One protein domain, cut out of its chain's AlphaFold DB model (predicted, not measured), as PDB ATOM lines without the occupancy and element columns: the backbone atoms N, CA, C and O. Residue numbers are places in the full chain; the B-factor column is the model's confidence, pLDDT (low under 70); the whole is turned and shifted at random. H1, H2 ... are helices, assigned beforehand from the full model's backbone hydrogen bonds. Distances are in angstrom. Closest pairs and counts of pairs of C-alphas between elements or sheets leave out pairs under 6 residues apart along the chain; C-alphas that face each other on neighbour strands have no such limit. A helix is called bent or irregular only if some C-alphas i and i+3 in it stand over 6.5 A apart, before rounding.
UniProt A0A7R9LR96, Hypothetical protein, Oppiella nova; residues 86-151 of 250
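AT A GLANCE: This is residues 86 to 151 of the 250 residues of the protein "Hypothetical protein" of Oppiella nova (UniProt A0A7R9LR96). Picture a loose, elongated frame of two longer helices that cross, H2 and the sharply bent H4, with few contacts between them; the short H3 sits at the turn where the chain folds back from H2 to H4, and the short H1 makes a corner at the start of H2. Beyond the end of H4 the last stretch makes a small loop, of which residues 143 to 148 stick out, and H4 with this loop makes the longest axis. The printed part has 66 residues, with four named helices in the order H1, H2, H3, H4 and no named strand, and its class is all helix. The whole is loose, with a radius of gyration of the C-alphas of 13.8 A, and it spans 43 by 22 by 15 A.

HOW THE PARTS SIT: Begin at the longest helix, H4, residues 119 to 139. By its hydrogen bonds it was assigned as one helix, but it is bent: C-alphas 128 and 131 are 7.5 A apart, and its arms H4a, residues 119 to 128, and H4b, residues 131 to 139, stand at a steep tilt of 52 degrees. Look next at H2, residues 94 to 109, which is close to but not clearly touching H4a; their closest C-alphas, of Ile 105 and Ile 126, are 7.1 A apart. These two run opposite ways at a steep tilt of 43 degrees. H2 is also close to but not clearly touching H4b, about perpendicular at 77 degrees, with the closest C-alphas, of His 100 and Phe 134, 6.9 A apart. H3, residues 112 to 115, is close to but not clearly touching H4a, the closest C-alphas being those of Phe 114 and Arg 122 at 6.8 A. H1, residues 86 to 92, is close to but not clearly touching H2, with the closest C-alphas, of Leu 90 and Leu 97, 6.9 A apart; it is apart from H3, H4a and H4b. In H1, H2, H4a and H4b every O i to N i+4 pair is within hydrogen-bond range; H3 is too short for such a pair, and its one O i to N i+3 pair is within range.

IN THESE COORDINATES: Find C-alpha 119 at (134.484, 132.978, 111.208); from there H4a runs 14.4 A to C-alpha 128, and H4b runs 12.3 A from C-alpha 131 to C-alpha 139 at (122.799, 117.422, 88.886). H2 covers 22.5 A from C-alpha 94 at (140.738, 117.604, 91.870) to C-alpha 109. H1 measures 9.9 A from C-alpha 86 to C-alpha 92, and H3 measures 5.2 A from C-alpha 112 to C-alpha 115.

THE WHOLE: The two C-alphas farthest apart are those of Cys 118 and Asn 145, at 43.8 A. The printed part has no cut, and the links from H1 to H2, H2 to H3 and H3 to H4 are tight. Look at residues 140 to 151 for a stretch with no named element, where residues 142 to 143 pair briefly with residues 148 to 149, antiparallel, and residues 143 to 148 stand free. The mean pLDDT of the printed part is 72.4, and residues 86 to 98 and 138 to 151 are under 70.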
ATOM      1  N   VAL A  86     131.479 109.121  91.146       46.09
ATOM      2  CA  VAL A  86     131.703 110.355  91.932       46.09
ATOM      3  C   VAL A  86     133.052 110.295  92.663       46.09
ATOM      4  O   VAL A  86     133.780 111.285  92.699       46.09
ATOM      5  N   ASN A  87     133.444 109.116  93.151       45.28
ATOM      6  CA  ASN A  87     134.763 108.902  93.745       45.28
ATOM      7  C   ASN A  87     135.893 109.064  92.713       45.28
ATOM      8  O   ASN A  87     136.871 109.749  93.002       45.28
ATOM      9  N   GLN A  88     135.735 108.574  91.474       45.72
ATOM     10  CA  GLN A  88     136.751 108.810  90.441       45.72
ATOM     11  C   GLN A  88     136.742 110.254  89.916       45.72
ATOM     12  O   GLN A  88     137.773 110.732  89.460       45.72
ATOM     13  N   LEU A  89     135.629 110.995  89.990       49.28
ATOM     14  CA  LEU A  89     135.619 112.441  89.724       49.28
ATOM     15  C   LEU A  89     136.489 113.192  90.737       49.28
ATOM     16  O   LEU A  89     137.242 114.089  90.353       49.28
ATOM     17  N   LEU A  90     136.400 112.813  92.014       50.41
ATOM     18  CA  LEU A  90     137.188 113.392  93.101       50.41
ATOM     19  C   LEU A  90     138.676 113.015  92.994       50.41
ATOM     20  O   LEU A  90     139.539 113.853  93.261       50.41
ATOM     21  N   GLU A  91     138.982 111.790  92.564       45.94
ATOM     22  CA  GLU A  91     140.353 111.286  92.409       45.94
ATOM     23  C   GLU A  91     141.028 111.766  91.117       45.94
ATOM     24  O   GLU A  91     142.158 112.255  91.150       45.94
ATOM     25  N   ASN A  92     140.327 111.705  89.983       42.94
ATOM     26  CA  ASN A  92     140.893 112.012  88.668       42.94
ATOM     27  C   ASN A  92     140.798 113.500  88.305       42.94
ATOM     28  O   ASN A  92     141.454 113.943  87.360       42.94
ATOM     29  N   ARG A  93     139.962 114.295  88.999       53.19
ATOM     30  CA  ARG A  93     139.706 115.707  88.645       53.19
ATOM     31  C   ARG A  93     139.644 116.655  89.855       53.19
ATOM     32  O   ARG A  93     138.707 117.456  89.949       53.19
ATOM     33  N   PRO A  94     140.681 116.695  90.718       52.66
ATOM     34  CA  PRO A  94     140.738 117.604  91.870       52.66
ATOM     35  C   PRO A  94     140.600 119.086  91.483       52.66
ATOM     36  O   PRO A  94     140.117 119.889  92.271       52.66
ATOM     37  N   ASN A  95     140.947 119.448  90.243       59.44
ATOM     38  CA  ASN A  95     140.821 120.810  89.719       59.44
ATOM     39  C   ASN A  95     139.361 121.274  89.549       59.44
ATOM     40  O   ASN A  95     139.096 122.475  89.618       59.44
ATOM     41  N   LEU A  96     138.415 120.354  89.315       63.69
ATOM     42  CA  LEU A  96     136.989 120.693  89.229       63.69
ATOM     43  C   LEU A  96     136.415 120.960  90.619       63.69
ATOM     44  O   LEU A  96     135.725 121.962  90.806       63.69
ATOM     45  N   LEU A  97     136.754 120.109  91.591       69.62
ATOM     46  CA  LEU A  97     136.322 120.279  92.975       69.62
ATOM     47  C   LEU A  97     136.966 121.513  93.620       69.62
ATOM     48  O   LEU A  97     136.257 122.304  94.228       69.62
ATOM     49  N   ASP A  98     138.271 121.740  93.431       67.31
ATOM     50  CA  ASP A  98     138.968 122.947  93.907       67.31
ATOM     51  C   ASP A  98     138.297 124.218  93.369       67.31
ATOM     52  O   ASP A  98     137.965 125.136  94.120       67.31
ATOM     53  N   ARG A  99     137.994 124.248  92.066       71.25
ATOM     54  CA  ARG A  99     137.307 125.384  91.444       71.25
ATOM     55  C   ARG A  99     135.884 125.554  91.966       71.25
ATOM     56  O   ARG A  99     135.450 126.688  92.176       71.25
ATOM     57  N   HIS A 100     135.163 124.454  92.164       77.88
ATOM     58  CA  HIS A 100     133.828 124.482  92.746       77.88
ATOM     59  C   HIS A 100     133.853 125.029  94.172       77.88
ATOM     60  O   HIS A 100     133.110 125.960  94.462       77.88
ATOM     61  N   ILE A 101     134.756 124.540  95.024       79.81
ATOM     62  CA  ILE A 101     134.930 125.011  96.403       79.81
ATOM     63  C   ILE A 101     135.263 126.507  96.413       79.81
ATOM     64  O   ILE A 101     134.625 127.265  97.139       79.81
ATOM     65  N   ARG A 102     136.183 126.981  95.559       80.31
ATOM     66  CA  ARG A 102     136.496 128.421  95.445       80.31
ATOM     67  C   ARG A 102     135.267 129.258  95.084       80.31
ATOM     68  O   ARG A 102     135.059 130.326  95.659       80.31
ATOM     69  N   ARG A 103     134.449 128.784  94.141       82.44
ATOM     70  CA  ARG A 103     133.208 129.461  93.733       82.44
ATOM     71  C   ARG A 103     132.146 129.399  94.818       82.44
ATOM     72  O   ARG A 103     131.473 130.391  95.045       82.44
ATOM     73  N   GLN A 104     132.045 128.286  95.531       85.75
ATOM     74  CA  GLN A 104     131.140 128.125  96.659       85.75
ATOM     75  C   GLN A 104     131.508 129.069  97.805       85.75
ATOM     76  O   GLN A 104     130.639 129.778  98.299       85.75
ATOM     77  N   ILE A 105     132.794 129.181  98.150       85.69
ATOM     78  CA  ILE A 105     133.284 130.175  99.114       85.69
ATOM     79  C   ILE A 105     132.917 131.590  98.649       85.69
ATOM     80  O   ILE A 105     132.426 132.393  99.441       85.69
ATOM     81  N   LYS A 106     133.131 131.906  97.364       86.56
ATOM     82  CA  LYS A 106     132.790 133.216  96.788       86.56
ATOM     83  C   LYS A 106     131.284 133.502  96.842       86.56
ATOM     84  O   LYS A 106     130.910 134.615  97.188       86.56
ATOM     85  N   MET A 107     130.442 132.510  96.558       89.19
ATOM     86  CA  MET A 107     128.986 132.603  96.683       89.19
ATOM     87  C   MET A 107     128.582 132.897  98.127       89.19
ATOM     88  O   MET A 107     127.870 133.862  98.367       89.19
ATOM     89  N   CYS A 108     129.062 132.099  99.086       88.69
ATOM     90  CA  CYS A 108     128.726 132.256 100.500       88.69
ATOM     91  C   CYS A 108     129.125 133.640 101.026       88.69
ATOM     92  O   CYS A 108     128.348 134.269 101.729       88.69
ATOM     93  N   LYS A 109     130.285 134.174 100.616       88.06
ATOM     94  CA  LYS A 109     130.718 135.539 100.972       88.06
ATOM     95  C   LYS A 109     129.796 136.650 100.455       88.06
ATOM     96  O   LYS A 109     129.838 137.753 100.992       88.06
ATOM     97  N   ASN A 110     128.982 136.379  99.440       85.56
ATOM     98  CA  ASN A 110     128.010 137.330  98.904       85.56
ATOM     99  C   ASN A 110     126.636 137.240  99.595       85.56
ATOM    100  O   ASN A 110     125.740 137.981  99.205       85.56
ATOM    101  N   LEU A 111     126.466 136.355 100.587       87.81
ATOM    102  CA  LEU A 111     125.234 136.220 101.368       87.81
ATOM    103  C   LEU A 111     125.341 136.999 102.685       87.81
ATOM    104  O   LEU A 111     126.280 136.803 103.464       87.81
ATOM    105  N   ALA A 112     124.367 137.862 102.955       87.19
ATOM    106  CA  ALA A 112     124.335 138.727 104.127       87.19
ATOM    107  C   ALA A 112     124.275 137.921 105.434       87.19
ATOM    108  O   ALA A 112     125.059 138.182 106.348       87.19
ATOM    109  N   GLU A 113     123.425 136.892 105.510       88.31
ATOM    110  CA  GLU A 113     123.311 136.033 106.697       88.31
ATOM    111  C   GLU A 113     124.533 135.147 106.890       88.31
ATOM    112  O   GLU A 113     124.861 134.786 108.012       88.31
ATOM    113  N   PHE A 114     125.239 134.795 105.815       87.19
ATOM    114  CA  PHE A 114     126.488 134.064 105.970       87.19
ATOM    115  C   PHE A 114     127.555 134.955 106.608       87.19
ATOM    116  O   PHE A 114     128.324 134.494 107.442       87.19
ATOM    117  N   ASN A 115     127.582 136.243 106.257       89.75
ATOM    118  CA  ASN A 115     128.545 137.201 106.793       89.75
ATOM    119  C   ASN A 115     128.267 137.629 108.240       89.75
ATOM    120  O   ASN A 115     129.189 138.121 108.889       89.75
ATOM    121  N   SER A 116     127.049 137.436 108.756       90.31
ATOM    122  CA  SER A 116     126.719 137.716 110.160       90.31
ATOM    123  C   SER A 116     127.146 136.601 111.127       90.31
ATOM    124  O   SER A 116     127.143 136.808 112.340       90.31
ATOM    125  N   ILE A 117     127.541 135.434 110.608       88.38
ATOM    126  CA  ILE A 117     128.037 134.293 111.386       88.38
ATOM    127  C   ILE A 117     129.529 134.489 111.723       88.38
ATOM    128  O   ILE A 117     130.288 135.082 110.952       88.38
ATOM    129  N   CYS A 118     129.982 133.959 112.866       88.38
ATOM    130  CA  CYS A 118     131.394 134.009 113.247       88.38
ATOM    131  C   CYS A 118     132.283 133.220 112.265       88.38
ATOM    132  O   CYS A 118     131.846 132.327 111.539       88.38
ATOM    133  N   GLU A 119     133.568 133.564 112.193       86.56
ATOM    134  CA  GLU A 119     134.484 132.978 111.208       86.56
ATOM    135  C   GLU A 119     134.650 131.461 111.336       86.56
ATOM    136  O   GLU A 119     134.628 130.761 110.323       86.56
ATOM    137  N   THR A 120     134.732 130.946 112.561       83.56
ATOM    138  CA  THR A 120     134.845 129.508 112.832       83.56
ATOM    139  C   THR A 120     133.645 128.732 112.296       83.56
ATOM    140  O   THR A 120     133.816 127.706 111.633       83.56
ATOM    141  N   ASP A 121     132.440 129.261 112.491       85.56
ATOM    142  CA  ASP A 121     131.199 128.620 112.059       85.56
ATOM    143  C   ASP A 121     131.010 128.740 110.543       85.56
ATOM    144  O   ASP A 121     130.593 127.778 109.901       85.56
ATOM    145  N   ARG A 122     131.399 129.870 109.934       84.06
ATOM    146  CA  ARG A 122     131.429 130.031 108.468       84.06
ATOM    147  C   ARG A 122     132.325 128.984 107.811       84.06
ATOM    148  O   ARG A 122     131.947 128.381 106.806       84.06
ATOM    149  N   ILE A 123     133.508 128.765 108.382       80.69
ATOM    150  CA  ILE A 123     134.450 127.751 107.912       80.69
ATOM    151  C   ILE A 123     133.833 126.357 108.083       80.69
ATOM    152  O   ILE A 123     133.796 125.601 107.115       80.69
ATOM    153  N   SER A 124     133.306 126.029 109.266       82.31
ATOM    154  CA  SER A 124     132.662 124.735 109.537       82.31
ATOM    155  C   SER A 124     131.511 124.437 108.566       82.31
ATOM    156  O   SER A 124     131.459 123.356 107.978       82.31
ATOM    157  N   LEU A 125     130.658 125.430 108.292       82.69
ATOM    158  CA  LEU A 125     129.517 125.295 107.388       82.69
ATOM    159  C   LEU A 125     129.944 125.012 105.942       82.69
ATOM    160  O   LEU A 125     129.346 124.181 105.260       82.69
ATOM    161  N   ILE A 126     130.989 125.684 105.448       83.31
ATOM    162  CA  ILE A 126     131.518 125.407 104.102       83.31
ATOM    163  C   ILE A 126     132.128 124.005 104.052       83.31
ATOM    164  O   ILE A 126     131.931 123.294 103.069       83.31
ATOM    165  N   LYS A 127     132.840 123.590 105.106       78.69
ATOM    166  CA  LYS A 127     133.453 122.259 105.191       78.69
ATOM    167  C   LYS A 127     132.403 121.150 105.129       78.69
ATOM    168  O   LYS A 127     132.567 120.226 104.335       78.69
ATOM    169  N   SER A 128     131.322 121.258 105.903       78.88
ATOM    170  CA  SER A 128     130.259 120.245 105.928       78.88
ATOM    171  C   SER A 128     129.440 120.214 104.633       78.88
ATOM    172  O   SER A 128     129.137 119.139 104.128       78.88
ATOM    173  N   SER A 129     129.138 121.376 104.042       79.56
ATOM    174  CA  SER A 129     128.239 121.483 102.878       79.56
ATOM    175  C   SER A 129     128.926 121.419 101.505       79.56
ATOM    176  O   SER A 129     128.244 121.422 100.476       79.56
ATOM    177  N   CYS A 130     130.265 121.395 101.432       75.69
ATOM    178  CA  CYS A 130     131.001 121.481 100.159       75.69
ATOM    179  C   CYS A 130     130.642 120.376  99.157       75.69
ATOM    180  O   CYS A 130     130.440 120.662  97.975       75.69
ATOM    181  N   LEU A 131     130.519 119.131  99.619       73.94
ATOM    182  CA  LEU A 131     130.176 117.996  98.762       73.94
ATOM    183  C   LEU A 131     128.698 117.994  98.376       73.94
ATOM    184  O   LEU A 131     128.375 117.790  97.208       73.94
ATOM    185  N   GLU A 132     127.808 118.278  99.324       77.44
ATOM    186  CA  GLU A 132     126.365 118.334  99.069       77.44
ATOM    187  C   GLU A 132     126.038 119.384  98.001       77.44
ATOM    188  O   GLU A 132     125.361 119.100  97.012       77.44
ATOM    189  N   LEU A 133     126.608 120.585  98.132       79.56
ATOM    190  CA  LEU A 133     126.402 121.670  97.174       79.56
ATOM    191  C   LEU A 133     127.118 121.439  95.836       79.56
ATOM    192  O   LEU A 133     126.673 121.973  94.816       79.56
ATOM    193  N   PHE A 134     128.196 120.648  95.812       75.12
ATOM    194  CA  PHE A 134     128.816 120.174  94.572       75.12
ATOM    195  C   PHE A 134     127.905 119.218  93.811       75.12
ATOM    196  O   PHE A 134     127.666 119.426  92.622       75.12
ATOM    197  N   LEU A 135     127.352 118.220  94.498       70.62
ATOM    198  CA  LEU A 135     126.454 117.235  93.901       70.62
ATOM    199  C   LEU A 135     125.158 117.878  93.402       70.62
ATOM    200  O   LEU A 135     124.766 117.662  92.259       70.62
ATOM    201  N   LEU A 136     124.531 118.741  94.202       75.56
ATOM    202  CA  LEU A 136     123.314 119.447  93.785       75.56
ATOM    203  C   LEU A 136     123.541 120.275  92.517       75.56
ATOM    204  O   LEU A 136     122.739 120.240  91.586       75.56
ATOM    205  N   ARG A 137     124.669 120.989  92.439       74.75
ATOM    206  CA  ARG A 137     125.016 121.766  91.243       74.75
ATOM    207  C   ARG A 137     125.372 120.883  90.057       74.75
ATOM    208  O   ARG A 137     125.006 121.230  88.936       74.75
ATOM    209  N   SER A 138     126.053 119.759  90.269       69.19
ATOM    210  CA  SER A 138     126.375 118.841  89.179       69.19
ATOM    211  C   SER A 138     125.101 118.247  88.576       69.19
ATOM    212  O   SER A 138     124.999 118.180  87.355       69.19
ATOM    213  N   LEU A 139     124.085 117.923  89.380       67.56
ATOM    214  CA  LEU A 139     122.799 117.422  88.886       67.56
ATOM    215  C   LEU A 139     122.110 118.394  87.918       67.56
ATOM    216  O   LEU A 139     121.595 117.956  86.897       67.56
ATOM    217  N   THR A 140     122.207 119.710  88.138       67.56
ATOM    218  CA  THR A 140     121.670 120.713  87.184       67.56
ATOM    219  C   THR A 140     122.362 120.712  85.814       67.56
ATOM    220  O   THR A 140     121.891 121.345  84.870       67.56
ATOM    221  N   LYS A 141     123.512 120.039  85.707       65.44
ATOM    222  CA  LYS A 141     124.313 119.887  84.486       65.44
ATOM    223  C   LYS A 141     124.310 118.458  83.953       65.44
ATOM    224  O   LYS A 141     124.953 118.195  82.933       65.44
ATOM    225  N   TYR A 142     123.623 117.543  84.629       60.72
ATOM    226  CA  TYR A 142     123.504 116.161  84.203       60.72
ATOM    227  C   TYR A 142     122.506 116.054  83.051       60.72
ATOM    228  O   TYR A 142     121.367 116.503  83.162       60.72
ATOM    229  N   ASN A 143     122.940 115.468  81.940       61.38
ATOM    230  CA  ASN A 143     122.053 115.113  80.846       61.38
ATOM    231  C   ASN A 143     121.575 113.673  81.059       61.38
ATOM    232  O   ASN A 143     122.382 112.742  81.030       61.38
ATOM    233  N   ILE A 144     120.267 113.504  81.269       61.62
ATOM    234  CA  ILE A 144     119.662 112.191  81.513       61.62
ATOM    235  C   ILE A 144     119.707 111.281  80.283       61.62
ATOM    236  O   ILE A 144     119.921 110.085  80.442       61.62
ATOM    237  N   ASN A 145     119.568 111.841  79.078       60.09
ATOM    238  CA  ASN A 145     119.496 111.074  77.831       60.09
ATOM    239  C   ASN A 145     120.859 110.489  77.462       60.09
ATOM    240  O   ASN A 145     120.969 109.356  77.012       60.09
ATOM    241  N   GLU A 146     121.903 111.278  77.685       61.22
ATOM    242  CA  GLU A 146     123.267 110.922  77.308       61.22
ATOM    243  C   GLU A 146     124.078 110.334  78.474       61.22
ATOM    244  O   GLU A 146     125.251 109.990  78.336       61.22
ATOM    245  N   HIS A 147     123.471 110.268  79.660       60.12
ATOM    246  CA  HIS A 147     124.080 109.791  80.898       60.12
ATOM    247  C   HIS A 147     125.436 110.435  81.265       60.12
ATOM    248  O   HIS A 147     126.253 109.807  81.949       60.12
ATOM    249  N   PHE A 148     125.674 111.696  80.879       61.47
ATOM    250  CA  PHE A 148     126.907 112.432  81.193       61.47
ATOM    251  C   PHE A 148     126.650 113.842  81.742       61.47
ATOM    252  O   PHE A 148     125.620 114.469  81.492       61.47
ATOM    253  N   TRP A 149     127.631 114.387  82.469       62.28
ATOM    254  CA  TRP A 149     127.627 115.790  82.901       62.28
ATOM    255  C   TRP A 149     128.152 116.742  81.826       62.28
ATOM    256  O   TRP A 149     129.306 116.652  81.403       62.28
ATOM    257  N   SER A 150     127.322 117.707  81.435       54.22
ATOM    258  CA  SER A 150     127.684 118.782  80.512       54.22
ATOM    259  C   SER A 150     128.362 119.935  81.262       54.22
ATOM    260  O   SER A 150     127.743 120.875  81.761       54.22
ATOM    261  N   PHE A 151     129.685 119.884  81.368       54.09
ATOM    262  CA  PHE A 151     130.461 121.052  81.779       54.09
ATOM    263  C   PHE A 151     130.768 121.854  80.516       54.09
ATOM    264  O   PHE A 151     131.516 121.368  79.674       54.09
TER     265      PHE A 151